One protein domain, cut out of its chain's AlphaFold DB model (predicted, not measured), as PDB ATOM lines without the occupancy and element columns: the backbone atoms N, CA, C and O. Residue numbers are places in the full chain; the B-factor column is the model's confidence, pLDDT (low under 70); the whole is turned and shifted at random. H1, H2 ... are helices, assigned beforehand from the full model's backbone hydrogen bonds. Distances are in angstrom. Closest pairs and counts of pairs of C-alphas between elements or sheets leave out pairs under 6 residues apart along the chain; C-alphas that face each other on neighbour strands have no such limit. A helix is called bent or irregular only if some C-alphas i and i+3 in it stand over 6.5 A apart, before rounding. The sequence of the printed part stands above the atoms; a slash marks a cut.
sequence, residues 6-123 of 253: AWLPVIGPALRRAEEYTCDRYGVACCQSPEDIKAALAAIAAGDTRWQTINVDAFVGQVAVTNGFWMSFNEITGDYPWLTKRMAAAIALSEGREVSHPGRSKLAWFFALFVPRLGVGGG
ATOM      1  N   ALA A   6       0.971  -9.578 -60.215       70.81
ATOM      2  CA  ALA A   6       0.097  -8.842 -59.310       70.81
ATOM      3  C   ALA A   6      -0.977  -9.721 -58.645       70.81
ATOM      4  O   ALA A   6      -1.438  -9.354 -57.568       70.81
ATOM      5  N   TRP A   7      -1.352 -10.851 -59.251       71.56
ATOM      6  CA  TRP A   7      -2.420 -11.740 -58.768       71.56
ATOM      7  C   TRP A   7      -1.897 -12.897 -57.915       71.56
ATOM      8  O   TRP A   7      -2.660 -13.517 -57.177       71.56
ATOM      9  N   LEU A   8      -0.598 -13.189 -58.004       80.94
ATOM     10  CA  LEU A   8       0.006 -14.289 -57.266       80.94
ATOM     11  C   LEU A   8       0.071 -13.968 -55.763       80.94
ATOM     12  O   LEU A   8       0.563 -12.889 -55.394       80.94
ATOM     13  N   PRO A   9      -0.361 -14.908 -54.895       82.81
ATOM     14  CA  PRO A   9      -0.152 -14.814 -53.458       82.81
ATOM     15  C   PRO A   9       1.311 -14.531 -53.147       82.81
ATOM     16  O   PRO A   9       2.215 -15.063 -53.793       82.81
ATOM     17  N   VAL A  10       1.540 -13.686 -52.145       87.31
ATOM     18  CA  VAL A  10       2.862 -13.260 -51.669       87.31
ATOM     19  C   VAL A  10       3.688 -12.422 -52.656       87.31
ATOM     20  O   VAL A  10       4.209 -11.385 -52.250       87.31
ATOM     21  N   ILE A  11       3.796 -12.811 -53.928       88.44
ATOM     22  CA  ILE A  11       4.597 -12.117 -54.948       88.44
ATOM     23  C   ILE A  11       4.005 -10.744 -55.259       88.44
ATOM     24  O   ILE A  11       4.737  -9.756 -55.242       88.44
ATOM     25  N   GLY A  12       2.692 -10.662 -55.489       86.75
ATOM     26  CA  GLY A  12       2.012  -9.391 -55.750       86.75
ATOM     27  C   GLY A  12       2.207  -8.385 -54.608       86.75
ATOM     28  O   GLY A  12       2.729  -7.295 -54.854       86.75
ATOM     29  N   PRO A  13       1.883  -8.753 -53.354       87.12
ATOM     30  CA  PRO A  13       2.144  -7.905 -52.195       87.12
ATOM     31  C   PRO A  13       3.632  -7.572 -52.007       87.12
ATOM     32  O   PRO A  13       3.980  -6.430 -51.721       87.12
ATOM     33  N   ALA A  14       4.542  -8.532 -52.214       89.81
ATOM     34  CA  ALA A  14       5.982  -8.286 -52.105       89.81
ATOM     35  C   ALA A  14       6.478  -7.255 -53.121       89.81
ATOM     36  O   ALA A  14       7.287  -6.398 -52.764       89.81
ATOM     37  N   LEU A  15       5.970  -7.310 -54.353       89.44
ATOM     38  CA  LEU A  15       6.282  -6.337 -55.389       89.44
ATOM     39  C   LEU A  15       5.813  -4.934 -54.993       89.44
ATOM     40  O   LEU A  15       6.602  -3.998 -55.057       89.44
ATOM     41  N   ARG A  16       4.579  -4.793 -54.492       87.56
ATOM     42  CA  ARG A  16       4.061  -3.505 -53.995       87.56
ATOM     43  C   ARG A  16       4.897  -2.939 -52.856       87.56
ATOM     44  O   ARG A  16       5.248  -1.764 -52.874       87.56
ATOM     45  N   ARG A  17       5.300  -3.784 -51.905       90.31
ATOM     46  CA  ARG A  17       6.204  -3.358 -50.829       90.31
ATOM     47  C   ARG A  17       7.561  -2.904 -51.375       90.31
ATOM     48  O   ARG A  17       8.111  -1.932 -50.870       90.31
ATOM     49  N   ALA A  18       8.102  -3.574 -52.393       91.38
ATOM     50  CA  ALA A  18       9.355  -3.171 -53.035       91.38
ATOM     51  C   ALA A  18       9.227  -1.841 -53.806       91.38
ATOM     52  O   ALA A  18      10.161  -1.037 -53.787       91.38
ATOM     53  N   GLU A  19       8.078  -1.584 -54.436       92.00
ATOM     54  CA  GLU A  19       7.757  -0.293 -55.058       92.00
ATOM     55  C   GLU A  19       7.750   0.833 -54.012       92.00
ATOM     56  O   GLU A  19       8.400   1.853 -54.224       92.00
ATOM     57  N   GLU A  20       7.127   0.624 -52.847       91.44
ATOM     58  CA  GLU A  20       7.141   1.597 -51.740       91.44
ATOM     59  C   GLU A  20       8.566   1.901 -51.250       91.44
ATOM     60  O   GLU A  20       8.939   3.067 -51.147       91.44
ATOM     61  N   TYR A  21       9.401   0.877 -51.026       92.56
ATOM     62  CA  TYR A  21      10.809   1.103 -50.667       92.56
ATOM     63  C   TYR A  21      11.577   1.836 -51.771       92.56
ATOM     64  O   TYR A  21      12.459   2.636 -51.477       92.56
ATOM     65  N   THR A  22      11.258   1.591 -53.042       94.19
ATOM     66  CA  THR A  22      11.883   2.312 -54.159       94.19
ATOM     67  C   THR A  22      11.501   3.791 -54.129       94.19
ATOM     68  O   THR A  22      12.383   4.642 -54.239       94.19
ATOM     69  N   CYS A  23      10.223   4.106 -53.902       92.81
ATOM     70  CA  CYS A  23       9.752   5.476 -53.699       92.81
ATOM     71  C   CYS A  23      10.457   6.154 -52.514       92.81
ATOM     72  O   CYS A  23      10.909   7.289 -52.653       92.81
ATOM     73  N   ASP A  24      10.629   5.447 -51.392       93.75
ATOM     74  CA  ASP A  24      11.348   5.972 -50.225       93.75
ATOM     75  C   ASP A  24      12.805   6.321 -50.569       93.75
ATOM     76  O   ASP A  24      13.284   7.388 -50.196       93.75
ATOM     77  N   ARG A  25      13.502   5.479 -51.347       92.94
ATOM     78  CA  ARG A  25      14.881   5.755 -51.800       92.94
ATOM     79  C   ARG A  25      14.973   7.014 -52.660       92.94
ATOM     80  O   ARG A  25      15.914   7.787 -52.494       92.94
ATOM     81  N   TYR A  26      14.012   7.227 -53.560       93.94
ATOM     82  CA  TYR A  26      13.931   8.474 -54.328       93.94
ATOM     83  C   TYR A  26      13.663   9.675 -53.416       93.94
ATOM     84  O   TYR A  26      14.304  10.708 -53.582       93.94
ATOM     85  N   GLY A  27      12.779   9.529 -52.424       92.69
ATOM     86  CA  GLY A  27      12.524  10.560 -51.418       92.69
ATOM     87  C   GLY A  27      13.790  10.961 -50.659       92.69
ATOM     88  O   GLY A  27      14.100  12.145 -50.574       92.69
ATOM     89  N   VAL A  28      14.577   9.979 -50.207       93.25
ATOM     90  CA  VAL A  28      15.869  10.210 -49.537       93.25
ATOM     91  C   VAL A  28      16.836  11.003 -50.420       93.25
ATOM     92  O   VAL A  28      17.493  11.909 -49.922       93.25
ATOM     93  N   ALA A  29      16.900  10.716 -51.724       92.56
ATOM     94  CA  ALA A  29      17.770  11.441 -52.655       92.56
ATOM     95  C   ALA A  29      17.340  12.903 -52.899       92.56
ATOM     96  O   ALA A  29      18.164  13.724 -53.299       92.56
ATOM     97  N   CYS A  30      16.063  13.228 -52.675       92.88
ATOM     98  CA  CYS A  30      15.520  14.580 -52.826       92.88
ATOM     99  C   CYS A  30      15.627  15.425 -51.545       92.88
ATOM    100  O   CYS A  30      15.526  16.652 -51.617       92.88
ATOM    101  N   CYS A  31      15.799  14.798 -50.380       91.56
ATOM    102  CA  CYS A  31      15.933  15.492 -49.103       91.56
ATOM    103  C   CYS A  31      17.324  16.120 -48.948       91.56
ATOM    104  O   CYS A  31      18.337  15.526 -49.313       91.56
ATOM    105  N   GLN A  32      17.374  17.324 -48.372       89.44
ATOM    106  CA  GLN A  32      18.633  18.040 -48.136       89.44
ATOM    107  C   GLN A  32      19.248  17.677 -46.783       89.44
ATOM    108  O   GLN A  32      20.465  17.755 -46.618       89.44
ATOM    109  N   SER A  33      18.415  17.269 -45.822       90.62
ATOM    110  CA  SER A  33      18.842  16.862 -44.488       90.62
ATOM    111  C   SER A  33      18.184  15.549 -44.034       90.62
ATOM    112  O   SER A  33      17.082  15.213 -44.482       90.62
ATOM    113  N   PRO A  34      18.809  14.814 -43.093       87.56
ATOM    114  CA  PRO A  34      18.179  13.670 -42.429       87.56
ATOM    115  C   PRO A  34      16.857  14.016 -41.733       87.56
ATOM    116  O   PRO A  34      15.987  13.156 -41.591       87.56
ATOM    117  N   GLU A  35      16.679  15.276 -41.335       90.25
ATOM    118  CA  GLU A  35      15.511  15.692 -40.561       90.25
ATOM    119  C   GLU A  35      14.288  15.908 -41.449       90.25
ATOM    120  O   GLU A  35      13.173  15.630 -41.013       90.25
ATOM    121  N   ASP A  36      14.497  16.256 -42.721       91.75
ATOM    122  CA  ASP A  36      13.436  16.284 -43.732       91.75
ATOM    123  C   ASP A  36      12.856  14.881 -43.961       91.75
ATOM    124  O   ASP A  36      11.642  14.711 -44.079       91.75
ATOM    125  N   ILE A  37      13.719  13.856 -43.960       91.12
ATOM    126  CA  ILE A  37      13.325  12.446 -44.113       91.12
ATOM    127  C   ILE A  37      12.479  12.012 -42.914       91.12
ATOM    128  O   ILE A  37      11.393  11.446 -43.082       91.12
ATOM    129  N   LYS A  38      12.957  12.302 -41.694       91.44
ATOM    130  CA  LYS A  38      12.225  12.004 -40.456       91.44
ATOM    131  C   LYS A  38      10.883  12.726 -40.427       91.44
ATOM    132  O   LYS A  38       9.884  12.087 -40.120       91.44
ATOM    133  N   ALA A  39      10.839  14.007 -40.794       91.31
ATOM    134  CA  ALA A  39       9.617  14.803 -40.843       91.31
ATOM    135  C   ALA A  39       8.600  14.249 -41.852       91.31
ATOM    136  O   ALA A  39       7.431  14.074 -41.506       91.31
ATOM    137  N   ALA A  40       9.036  13.907 -43.070       91.06
ATOM    138  CA  ALA A  40       8.163  13.363 -44.109       91.06
ATOM    139  C   ALA A  40       7.519  12.034 -43.680       91.06
ATOM    140  O   ALA A  40       6.303  11.861 -43.762       91.06
ATOM    141  N   LEU A  41       8.319  11.103 -43.158       91.75
ATOM    142  CA  LEU A  41       7.821   9.804 -42.705       91.75
ATOM    143  C   LEU A  41       7.035   9.904 -41.387       91.75
ATOM    144  O   LEU A  41       6.083   9.150 -41.185       91.75
ATOM    145  N   ALA A  42       7.378  10.852 -40.512       93.06
ATOM    146  CA  ALA A  42       6.604  11.167 -39.315       93.06
ATOM    147  C   ALA A  42       5.221  11.724 -39.669       93.06
ATOM    148  O   ALA A  42       4.243  11.351 -39.026       93.06
ATOM    149  N   ALA A  43       5.119  12.564 -40.703       92.88
ATOM    150  CA  ALA A  43       3.844  13.071 -41.206       92.88
ATOM    151  C   ALA A  43       2.958  11.946 -41.751       92.88
ATOM    152  O   ALA A  43       1.759  11.932 -41.488       92.88
ATOM    153  N   ILE A  44       3.544  10.952 -42.425       90.81
ATOM    154  CA  ILE A  44       2.808   9.759 -42.872       90.81
ATOM    155  C   ILE A  44       2.345   8.913 -41.674       90.81
ATOM    156  O   ILE A  44       1.229   8.398 -41.679       90.81
ATOM    157  N   ALA A  45       3.181   8.760 -40.644       91.00
ATOM    158  CA  ALA A  45       2.886   7.897 -39.500       91.00
ATOM    159  C   ALA A  45       1.921   8.509 -38.473       91.00
ATOM    160  O   ALA A  45       1.086   7.797 -37.920       91.00
ATOM    161  N   ALA A  46       2.048   9.805 -38.193       91.44
ATOM    162  CA  ALA A  46       1.319  10.496 -37.129       91.44
ATOM    163  C   ALA A  46       0.327  11.550 -37.650       91.44
ATOM    164  O   ALA A  46      -0.404  12.145 -36.857       91.44
ATOM    165  N   GLY A  47       0.285  11.784 -38.962       91.38
ATOM    166  CA  GLY A  47      -0.556  12.806 -39.576       91.38
ATOM    167  C   GLY A  47       0.014  14.222 -39.454       91.38
ATOM    168  O   GLY A  47       1.082  14.466 -38.891       91.38
ATOM    169  N   ASP A  48      -0.745  15.178 -39.975       89.25
ATOM    170  CA  ASP A  48      -0.415  16.605 -40.067       89.25
ATOM    171  C   ASP A  48      -0.241  17.307 -38.709       89.25
ATOM    172  O   ASP A  48       0.541  18.249 -38.590       89.25
ATOM    173  N   THR A  49      -0.922  16.830 -37.668       89.19
ATOM    174  CA  THR A  49      -0.947  17.478 -36.346       89.19
ATOM    175  C   THR A  49       0.064  16.925 -35.344       89.19
ATOM    176  O   THR A  49       0.455  17.641 -34.423       89.19
ATOM    177  N   ARG A  50       0.485  15.658 -35.468       90.94
ATOM    178  CA  ARG A  50       1.287  14.974 -34.429       90.94
ATOM    179  C   ARG A  50       2.708  14.627 -34.843       90.94
ATOM    180  O   ARG A  50       3.496  14.237 -33.979       90.94
ATOM    181  N   TRP A  51       3.071  14.826 -36.108       91.75
ATOM    182  CA  TRP A  51       4.406  14.500 -36.609       91.75
ATOM    183  C   TRP A  51       5.529  15.266 -35.904       91.75
ATOM    184  O   TRP A  51       6.607  14.719 -35.721       91.75
ATOM    185  N   GLN A  52       5.272  16.492 -35.442       90.31
ATOM    186  CA  GLN A  52       6.265  17.294 -34.711       90.31
ATOM    187  C   GLN A  52       6.535  16.769 -33.297       90.31
ATOM    188  O   GLN A  52       7.574  17.057 -32.714       90.31
ATOM    189  N   THR A  53       5.590  16.015 -32.728       92.56
ATOM    190  CA  THR A  53       5.659  15.517 -31.345       92.56
ATOM    191  C   THR A  53       6.058  14.045 -31.250       92.56
ATOM    192  O   THR A  53       6.162  13.513 -30.146       92.56
ATOM    193  N   ILE A  54       6.237  13.360 -32.384       91.50
ATOM    194  CA  ILE A  54       6.581  11.938 -32.387       91.50
ATOM    195  C   ILE A  54       8.022  11.735 -31.911       91.50
ATOM    196  O   ILE A  54       8.947  12.418 -32.343       91.50
ATOM    197  N   ASN A  55       8.226  10.746 -31.043       93.81
ATOM    198  CA  ASN A  55       9.565  10.271 -30.728       93.81
ATOM    199  C   ASN A  55      10.010   9.288 -31.821       93.81
ATOM    200  O   ASN A  55       9.601   8.124 -31.828       93.81
ATOM    201  N   VAL A  56      10.816   9.785 -32.761       91.19
ATOM    202  CA  VAL A  56      11.294   9.018 -33.920       91.19
ATOM    203  C   VAL A  56      12.125   7.809 -33.493       91.19
ATOM    204  O   VAL A  56      11.928   6.724 -34.033       91.19
ATOM    205  N   ASP A  57      12.990   7.955 -32.489       91.50
ATOM    206  CA  ASP A  57      13.856   6.866 -32.023       91.50
ATOM    207  C   ASP A  57      13.039   5.723 -31.410       91.50
ATOM    208  O   ASP A  57      13.255   4.552 -31.725       91.50
ATOM    209  N   ALA A  58      12.039   6.055 -30.587       93.69
ATOM    210  CA  ALA A  58      11.120   5.071 -30.025       93.69
ATOM    211  C   ALA A  58      10.277   4.397 -31.119       93.69
ATOM    212  O   ALA A  58      10.062   3.187 -31.069       93.69
ATOM    213  N   PHE A  59       9.823   5.160 -32.118       93.56
ATOM    214  CA  PHE A  59       9.044   4.636 -33.240       93.56
ATOM    215  C   PHE A  59       9.865   3.669 -34.105       93.56
ATOM    216  O   PHE A  59       9.424   2.553 -34.373       93.56
ATOM    217  N   VAL A  60      11.091   4.038 -34.479       92.50
ATOM    218  CA  VAL A  60      12.022   3.158 -35.205       92.50
ATOM    219  C   VAL A  60      12.416   1.947 -34.353       92.50
ATOM    220  O   VAL A  60      12.505   0.835 -34.875       92.50
ATOM    221  N   GLY A  61      12.559   2.111 -33.036       92.69
ATOM    222  CA  GLY A  61      12.822   1.015 -32.099       92.69
ATOM    223  C   GLY A  61      11.774  -0.107 -32.145       92.69
ATOM    224  O   GLY A  61      12.106  -1.272 -31.917       92.69
ATOM    225  N   GLN A  62      10.532   0.195 -32.542       93.19
ATOM    226  CA  GLN A  62       9.479  -0.813 -32.723       93.19
ATOM    227  C   GLN A  62       9.772  -1.797 -33.862       93.19
ATOM    228  O   GLN A  62       9.166  -2.866 -33.908       93.19
ATOM    229  N   VAL A  63      10.727  -1.510 -34.758       93.50
ATOM    230  CA  VAL A  63      11.168  -2.479 -35.773       93.50
ATOM    231  C   VAL A  63      11.589  -3.796 -35.123       93.50
ATOM    232  O   VAL A  63      11.281  -4.849 -35.675       93.50
ATOM    233  N   ALA A  64      12.196  -3.776 -33.933       91.31
ATOM    234  CA  ALA A  64      12.643  -4.987 -33.241       91.31
ATOM    235  C   ALA A  64      11.507  -5.983 -32.933       91.31
ATOM    236  O   ALA A  64      11.744  -7.191 -32.917       91.31
ATOM    237  N   VAL A  65      10.271  -5.499 -32.748       90.69
ATOM    238  CA  VAL A  65       9.094  -6.327 -32.421       90.69
ATOM    239  C   VAL A  65       8.241  -6.685 -33.641       90.69
ATOM    240  O   VAL A  65       7.177  -7.277 -33.508       90.69
ATOM    241  N   THR A  66       8.710  -6.381 -34.852       90.81
ATOM    242  CA  THR A  66       8.027  -6.750 -36.111       90.81
ATOM    243  C   THR A  66       8.284  -8.202 -36.544       90.81
ATOM    244  O   THR A  66       8.130  -8.552 -37.716       90.81
ATOM    245  N   ASN A  67       8.714  -9.050 -35.609       88.19
ATOM    246  CA  ASN A  67       8.959 -10.474 -35.808       88.19
ATOM    247  C   ASN A  67       7.768 -11.313 -35.301       88.19
ATOM    248  O   ASN A  67       6.738 -10.795 -34.873       88.19
ATOM    249  N   GLY A  68       7.887 -12.638 -35.384       90.38
ATOM    250  CA  GLY A  68       6.825 -13.550 -34.956       90.38
ATOM    251  C   GLY A  68       5.754 -13.773 -36.024       90.38
ATOM    252  O   GLY A  68       5.809 -13.220 -37.125       90.38
ATOM    253  N   PHE A  69       4.806 -14.662 -35.723       91.06
ATOM    254  CA  PHE A  69       3.846 -15.161 -36.708       91.06
ATOM    255  C   PHE A  69       2.946 -14.054 -37.265       91.06
ATOM    256  O   PHE A  69       2.986 -13.808 -38.466       91.06
ATOM    257  N   TRP A  70       2.198 -13.353 -36.412       87.62
ATOM    258  CA  TRP A  70       1.191 -12.383 -36.854       87.62
ATOM    259  C   TRP A  70       1.784 -11.160 -37.552       87.62
ATOM    260  O   TRP A  70       1.281 -10.763 -38.601       87.62
ATOM    261  N   MET A  71       2.896 -10.620 -37.040       89.94
ATOM    262  CA  MET A  71       3.593  -9.505 -37.692       89.94
ATOM    263  C   MET A  71       4.119  -9.906 -39.071       89.94
ATOM    264  O   MET A  71       3.938  -9.170 -40.037       89.94
ATOM    265  N   SER A  72       4.717 -11.100 -39.179       91.06
ATOM    266  CA  SER A  72       5.204 -11.621 -40.461       91.06
ATOM    267  C   SER A  72       4.055 -11.900 -41.421       91.06
ATOM    268  O   SER A  72       4.149 -11.584 -42.598       91.06
ATOM    269  N   PHE A  73       2.974 -12.504 -40.936       89.06
ATOM    270  CA  PHE A  73       1.842 -12.909 -41.756       89.06
ATOM    271  C   PHE A  73       1.108 -11.697 -42.337       89.06
ATOM    272  O   PHE A  73       0.852 -11.657 -43.543       89.06
ATOM    273  N   ASN A  74       0.847 -10.677 -41.514       86.94
ATOM    274  CA  ASN A  74       0.265  -9.421 -41.976       86.94
ATOM    275  C   ASN A  74       1.192  -8.711 -42.975       86.94
ATOM    276  O   ASN A  74       0.740  -8.289 -44.035       86.94
ATOM    277  N   GLU A  75       2.501  -8.672 -42.702       88.75
ATOM    278  CA  GLU A  75       3.460  -8.061 -43.624       88.75
ATOM    279  C   GLU A  75       3.533  -8.795 -44.964       88.75
ATOM    280  O   GLU A  75       3.626  -8.149 -45.998       88.75
ATOM    281  N   ILE A  76       3.519 -10.133 -44.975       89.69
ATOM    282  CA  ILE A  76       3.651 -10.928 -46.204       89.69
ATOM    283  C   ILE A  76       2.409 -10.767 -47.086       89.69
ATOM    284  O   ILE A  76       2.550 -10.634 -48.305       89.69
ATOM    285  N   THR A  77       1.222 -10.745 -46.479       87.62
ATOM    286  CA  THR A  77      -0.069 -10.661 -47.179       87.62
ATOM    287  C   THR A  77      -0.505  -9.225 -47.495       87.62
ATOM    288  O   THR A  77      -1.376  -9.030 -48.337       87.62
ATOM    289  N   GLY A  78       0.098  -8.216 -46.859       86.12
ATOM    290  CA  GLY A  78      -0.221  -6.802 -47.055       86.12
ATOM    291  C   GLY A  78       0.577  -6.126 -48.174       86.12
ATOM    292  O   GLY A  78       1.770  -6.367 -48.341       86.12
ATOM    293  N   ASP A  79      -0.062  -5.219 -48.912       85.62
ATOM    294  CA  ASP A  79       0.575  -4.480 -50.014       85.62
ATOM    295  C   ASP A  79       1.543  -3.376 -49.539       85.62
ATOM    296  O   ASP A  79       2.349  -2.889 -50.329       85.62
ATOM    297  N   TYR A  80       1.496  -3.003 -48.256       85.38
ATOM    298  CA  TYR A  80       2.300  -1.923 -47.682       85.38
ATOM    299  C   TYR A  80       3.288  -2.445 -46.629       85.38
ATOM    300  O   TYR A  80       2.912  -3.281 -45.803       85.38
ATOM    301  N   PRO A  81       4.551  -1.972 -46.621       89.12
ATOM    302  CA  PRO A  81       5.483  -2.291 -45.551       89.12
ATOM    303  C   PRO A  81       5.126  -1.525 -44.274       89.12
ATOM    304  O   PRO A  81       4.574  -0.425 -44.324       89.12
ATOM    305  N   TRP A  82       5.522  -2.070 -43.122       91.44
ATOM    306  CA  TRP A  82       5.432  -1.361 -41.846       91.44
ATOM    307  C   TRP A  82       6.156  -0.011 -41.917       91.44
ATOM    308  O   TRP A  82       7.332   0.049 -42.282       91.44
ATOM    309  N   LEU A  83       5.477   1.066 -41.511       91.62
ATOM    310  CA  LEU A  83       6.037   2.423 -41.528       91.62
ATOM    311  C   LEU A  83       7.315   2.544 -40.688       91.62
ATOM    312  O   LEU A  83       8.248   3.235 -41.084       91.62
ATOM    313  N   THR A  84       7.400   1.814 -39.575       93.25
ATOM    314  CA  THR A  84       8.601   1.749 -38.730       93.25
ATOM    315  C   THR A  84       9.803   1.185 -39.495       93.25
ATOM    316  O   THR A  84      10.903   1.729 -39.404       93.25
ATOM    317  N   LYS A  85       9.599   0.147 -40.324       94.12
ATOM    318  CA  LYS A  85      10.645  -0.432 -41.188       94.12
ATOM    319  C   LYS A  85      11.048   0.516 -42.313       94.12
ATOM    320  O   LYS A  85      12.241   0.669 -42.556       94.12
ATOM    321  N   ARG A  86      10.076   1.178 -42.950       93.94
ATOM    322  CA  ARG A  86      10.330   2.203 -43.978       93.94
ATOM    323  C   ARG A  86      11.185   3.338 -43.430       93.94
ATOM    324  O   ARG A  86      12.208   3.671 -44.018       93.94
ATOM    325  N   MET A  87      10.812   3.866 -42.265       93.06
ATOM    326  CA  MET A  87      11.548   4.949 -41.623       93.06
ATOM    327  C   MET A  87      12.964   4.530 -41.226       93.06
ATOM    328  O   MET A  87      13.912   5.256 -41.513       93.06
ATOM    329  N   ALA A  88      13.131   3.331 -40.659       93.94
ATOM    330  CA  ALA A  88      14.453   2.786 -40.361       93.94
ATOM    331  C   ALA A  88      15.329   2.672 -41.621       93.94
ATOM    332  O   ALA A  88      16.481   3.104 -41.613       93.94
ATOM    333  N   ALA A  89      14.780   2.115 -42.707       93.88
ATOM    334  CA  ALA A  89      15.493   1.930 -43.968       93.88
ATOM    335  C   ALA A  89      15.889   3.266 -44.618       93.88
ATOM    336  O   ALA A  89      17.012   3.395 -45.099       93.88
ATOM    337  N   ALA A  90      15.001   4.264 -44.597       93.62
ATOM    338  CA  ALA A  90      15.263   5.586 -45.162       93.62
ATOM    339  C   ALA A  90      16.352   6.355 -44.395       93.62
ATOM    340  O   ALA A  90      17.245   6.928 -45.016       93.62
ATOM    341  N   ILE A  91      16.314   6.328 -43.054       91.81
ATOM    342  CA  ILE A  91      17.328   6.975 -42.204       91.81
ATOM    343  C   ILE A  91      18.694   6.311 -42.386       91.81
ATOM    344  O   ILE A  91      19.699   6.988 -42.559       91.81
ATOM    345  N   ALA A  92      18.761   4.982 -42.387       92.38
ATOM    346  CA  ALA A  92      20.046   4.318 -42.575       92.38
ATOM    347  C   ALA A  92      20.626   4.559 -43.972       92.38
ATOM    348  O   ALA A  92      21.831   4.747 -44.104       92.38
ATOM    349  N   LEU A  93      19.774   4.605 -45.003       93.00
ATOM    350  CA  LEU A  93      20.209   4.896 -46.363       93.00
ATOM    351  C   LEU A  93      20.839   6.287 -46.482       93.00
ATOM    352  O   LEU A  93      21.854   6.418 -47.164       93.00
ATOM    353  N   SER A  94      20.275   7.309 -45.826       91.75
ATOM    354  CA  SER A  94      20.853   8.661 -45.844       91.75
ATOM    355  C   SER A  94      22.211   8.729 -45.140       91.75
ATOM    356  O   SER A  94      23.060   9.537 -45.504       91.75
ATOM    357  N   GLU A  95      22.454   7.826 -44.191       90.88
ATOM    358  CA  GLU A  95      23.729   7.670 -43.489       90.88
ATOM    359  C   GLU A  95      24.708   6.711 -44.196       90.88
ATOM    360  O   GLU A  95      25.792   6.439 -43.679       90.88
ATOM    361  N   GLY A  96      24.340   6.162 -45.361       88.75
ATOM    362  CA  GLY A  96      25.152   5.178 -46.084       88.75
ATOM    363  C   GLY A  96      25.260   3.816 -45.384       88.75
ATOM    364  O   GLY A  96      26.186   3.055 -45.660       88.75
ATOM    365  N   ARG A  97      24.333   3.503 -44.470       90.00
ATOM    366  CA  ARG A  97      24.243   2.230 -43.744       90.00
ATOM    367  C   ARG A  97      23.168   1.329 -44.348       90.00
ATOM    368  O   ARG A  97      22.133   1.790 -44.822       90.00
ATOM    369  N   GLU A  98      23.373   0.019 -44.261       84.25
ATOM    370  CA  GLU A  98      22.341  -0.968 -44.592       84.25
ATOM    371  C   GLU A  98      21.560  -1.379 -43.334       84.25
ATOM    372  O   GLU A  98      22.149  -1.669 -42.290       84.25
ATOM    373  N   VAL A  99      20.224  -1.428 -43.423       84.38
ATOM    374  CA  VAL A  99      19.369  -1.948 -42.341       84.38
ATOM    375  C   VAL A  99      19.092  -3.419 -42.558       84.38
ATOM    376  O   VAL A  99      18.566  -3.821 -43.593       84.38
ATOM    377  N   SER A 100      19.343  -4.208 -41.518       83.19
ATOM    378  CA  SER A 100      18.801  -5.555 -41.414       83.19
ATOM    379  C   SER A 100      17.477  -5.514 -40.654       83.19
ATOM    380  O   SER A 100      17.416  -5.068 -39.507       83.19
ATOM    381  N   HIS A 101      16.397  -5.957 -41.295       89.25
ATOM    382  CA  HIS A 101      15.113  -6.141 -40.623       89.25
ATOM    383  C   HIS A 101      15.039  -7.520 -39.958       89.25
ATOM    384  O   HIS A 101      15.650  -8.471 -40.453       89.25
ATOM    385  N   PRO A 102      14.238  -7.676 -38.887       90.94
ATOM    386  CA  PRO A 102      14.009  -8.985 -38.295       90.94
ATOM    387  C   PRO A 102      13.479  -9.996 -39.315       90.94
ATOM    388  O   PRO A 102      12.670  -9.664 -40.189       90.94
ATOM    389  N   GLY A 103      13.923 -11.245 -39.172       90.69
ATOM    390  CA  GLY A 103      13.486 -12.350 -40.016       90.69
ATOM    391  C   GLY A 103      11.982 -12.609 -39.907       90.69
ATOM    392  O   GLY A 103      11.370 -12.439 -38.850       90.69
ATOM    393  N   ARG A 104      11.389 -13.057 -41.017       92.31
ATOM    394  CA  ARG A 104       9.972 -13.435 -41.085       92.31
ATOM    395  C   ARG A 104       9.778 -14.888 -40.649       92.31
ATOM    396  O   ARG A 104      10.608 -15.748 -40.944       92.31
ATOM    397  N   SER A 105       8.660 -15.178 -39.990       93.75
ATOM    398  CA  SER A 105       8.294 -16.540 -39.586       93.75
ATOM    399  C   SER A 105       8.076 -17.453 -40.798       93.75
ATOM    400  O   SER A 105       7.368 -17.092 -41.740       93.75
ATOM    401  N   LYS A 106       8.630 -18.671 -40.753       93.38
ATOM    402  CA  LYS A 106       8.413 -19.702 -41.786       93.38
ATOM    403  C   LYS A 106       6.948 -20.141 -41.859       93.38
ATOM    404  O   LYS A 106       6.423 -20.350 -42.947       93.38
ATOM    405  N   LEU A 107       6.277 -20.220 -40.708       92.69
ATOM    406  CA  LEU A 107       4.863 -20.587 -40.635       92.69
ATOM    407  C   LEU A 107       3.983 -19.536 -41.326       92.69
ATOM    408  O   LEU A 107       3.044 -19.875 -42.037       92.69
ATOM    409  N   ALA A 108       4.331 -18.256 -41.174       90.94
ATOM    410  CA  ALA A 108       3.629 -17.170 -41.849       90.94
ATOM    411  C   ALA A 108       3.758 -17.262 -43.376       90.94
ATOM    412  O   ALA A 108       2.776 -17.049 -44.076       90.94
ATOM    413  N   TRP A 109       4.938 -17.630 -43.889       90.62
ATOM    414  CA  TRP A 109       5.148 -17.885 -45.318       90.62
ATOM    415  C   TRP A 109       4.280 -19.023 -45.852       90.62
ATOM    416  O   TRP A 109       3.679 -18.870 -46.912       90.62
ATOM    417  N   PHE A 110       4.197 -20.132 -45.111       90.81
ATOM    418  CA  PHE A 110       3.367 -21.272 -45.493       90.81
ATOM    419  C   PHE A 110       1.898 -20.865 -45.635       90.81
ATOM    420  O   PHE A 110       1.317 -21.050 -46.698       90.81
ATOM    421  N   PHE A 111       1.315 -20.238 -44.610       86.31
ATOM    422  CA  PHE A 111      -0.093 -19.838 -44.669       86.31
ATOM    423  C   PHE A 111      -0.353 -18.720 -45.680       86.31
ATOM    424  O   PHE A 111      -1.387 -18.735 -46.341       86.31
ATOM    425  N   ALA A 112       0.574 -17.775 -45.847       87.00
ATOM    426  CA  ALA A 112       0.405 -16.676 -46.793       87.00
ATOM    427  C   ALA A 112       0.357 -17.132 -48.262       87.00
ATOM    428  O   ALA A 112      -0.222 -16.426 -49.084       87.00
ATOM    429  N   LEU A 113       0.911 -18.306 -48.597       87.75
ATOM    430  CA  LEU A 113       0.822 -18.886 -49.943       87.75
ATOM    431  C   LEU A 113      -0.628 -19.169 -50.362       87.75
ATOM    432  O   LEU A 113      -0.967 -19.074 -51.537       87.75
ATOM    433  N   PHE A 114      -1.481 -19.491 -49.394       84.94
ATOM    434  CA  PHE A 114      -2.879 -19.847 -49.621       84.94
ATOM    435  C   PHE A 114      -3.821 -18.641 -49.515       84.94
ATOM    436  O   PHE A 114      -5.028 -18.784 -49.684       84.94
ATOM    437  N   VAL A 115      -3.293 -17.453 -49.210       82.31
ATOM    438  CA  VAL A 115      -4.090 -16.237 -49.042       82.31
ATOM    439  C   VAL A 115      -4.131 -15.484 -50.374       82.31
ATOM    440  O   VAL A 115      -3.110 -14.928 -50.790       82.31
ATOM    441  N   PRO A 116      -5.285 -15.432 -51.061       78.56
ATOM    442  CA  PRO A 116      -5.386 -14.720 -52.325       78.56
ATOM    443  C   PRO A 116      -5.250 -13.210 -52.113       78.56
ATOM    444  O   PRO A 116      -5.737 -12.646 -51.126       78.56
ATOM    445  N   ARG A 117      -4.620 -12.530 -53.076       79.25
ATOM    446  CA  ARG A 117      -4.545 -11.068 -53.086       79.25
ATOM    447  C   ARG A 117      -5.844 -10.493 -53.641       79.25
ATOM    448  O   ARG A 117      -5.987 -10.280 -54.841       79.25
ATOM    449  N   LEU A 118      -6.786 -10.216 -52.754       67.75
ATOM    450  CA  LEU A 118      -7.991  -9.460 -53.072       67.75
ATOM    451  C   LEU A 118      -7.715  -8.019 -52.654       67.75
ATOM    452  O   LEU A 118      -7.490  -7.768 -51.476       67.75
ATOM    453  N   GLY A 119      -7.622  -7.104 -53.623       57.88
ATOM    454  CA  GLY A 119      -7.086  -5.737 -53.492       57.88
ATOM    455  C   GLY A 119      -7.835  -4.773 -52.557       57.88
ATOM    456  O   GLY A 119      -7.804  -3.567 -52.780       57.88
ATOM    457  N   VAL A 120      -8.515  -5.277 -51.529       52.25
ATOM    458  CA  VAL A 120      -9.276  -4.522 -50.538       52.25
ATOM    459  C   VAL A 120      -8.699  -4.829 -49.153       52.25
ATOM    460  O   VAL A 120      -8.915  -5.909 -48.618       52.25
ATOM    461  N   GLY A 121      -7.959  -3.879 -48.571       53.50
ATOM    462  CA  GLY A 121      -7.655  -3.850 -47.130       53.50
ATOM    463  C   GLY A 121      -6.754  -4.976 -46.609       53.50
ATOM    464  O   GLY A 121      -7.212  -5.824 -45.843       53.50
ATOM    465  N   GLY A 122      -5.476  -4.949 -47.003       56.00
ATOM    466  CA  GLY A 122      -4.455  -5.959 -46.698       56.00
ATOM    467  C   GLY A 122      -4.516  -6.625 -45.312       56.00
ATOM    468  O   GLY A 122      -4.857  -6.018 -44.297       56.00
ATOM    469  N   GLY A 123      -4.143  -7.907 -45.283       60.66
ATOM    470  CA  GLY A 123      -3.985  -8.734 -44.085       60.66
ATOM    471  C   GLY A 123      -5.296  -9.186 -43.434       60.66
ATOM    472  O   GLY A 123      -5.528 -10.385 -43.306       60.66
TER     473      GLY A 123
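This is residues 6 to 123 of the 253 residues of the protein "Type IV pilin PilA" of Marinobacter hydrocarbonoclasticus (UniProt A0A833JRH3). Short helix H5 makes the core of one end, with H1, H2 and H3 packed round it at different angles; H4 and H6 pair off at the other end, and H1 runs lengthwise from one group to the other. H2 is sharply kinked and folds back on itself. The 118 printed residues hold six named helices, H1 to H6, and no named strand: class all helix. The whole is compact, radius of gyration of the C-alphas 14.9 A, spanning 43 by 30 by 26 A.

Start at H1, residues 11 to 30: its residues 21 to 29 alone touch H5, residues 83 to 94, at a steep tilt of 44 degrees, closest C-alphas Val 28 and Ser 94, 6.4 A. H2, residues 34 to 53, is irregular, with C-alphas 45 and 48 9.3 A apart; it touches H5 at Leu 41 and Met 87, closest C-alphas 6.2 A. H3, residues 56 to 65, touches residues 84 to 88 of H5, closest C-alphas Val 60 and Thr 84, 5.1 A. H4, residues 69 to 77, touches H6, residues 106 to 112, closest C-alphas Phe 73 and Ala 108, 4.6 A. H1 and H4 only just touch, only at their ends, with 3 pairs of C-alphas within 8 A, the closest Pro 13 and Thr 77, 6.1 A. H1 and H3 are apart. Each O i to N i+4 pair is within hydrogen-bond range in H1, H4, H5 and H6, but 11 of 16 in H2 and 3 of 6 in H3.

Find C-alpha 11 at (4.597, -12.117, -54.948); H1 runs 28.9 A from there. H2 spans 16.8 A, H3 15.6 A, H4 12.1 A, H5 16.6 A and H6 9.9 A, ending at C-alpha 112, (0.405, -16.676, -46.793).

C-alphas 32 and 114, the farthest apart, are 43.6 A apart. The printed part has no cut; H5 to H6 is the long link. Residues 118 to 123 have pLDDT under 70.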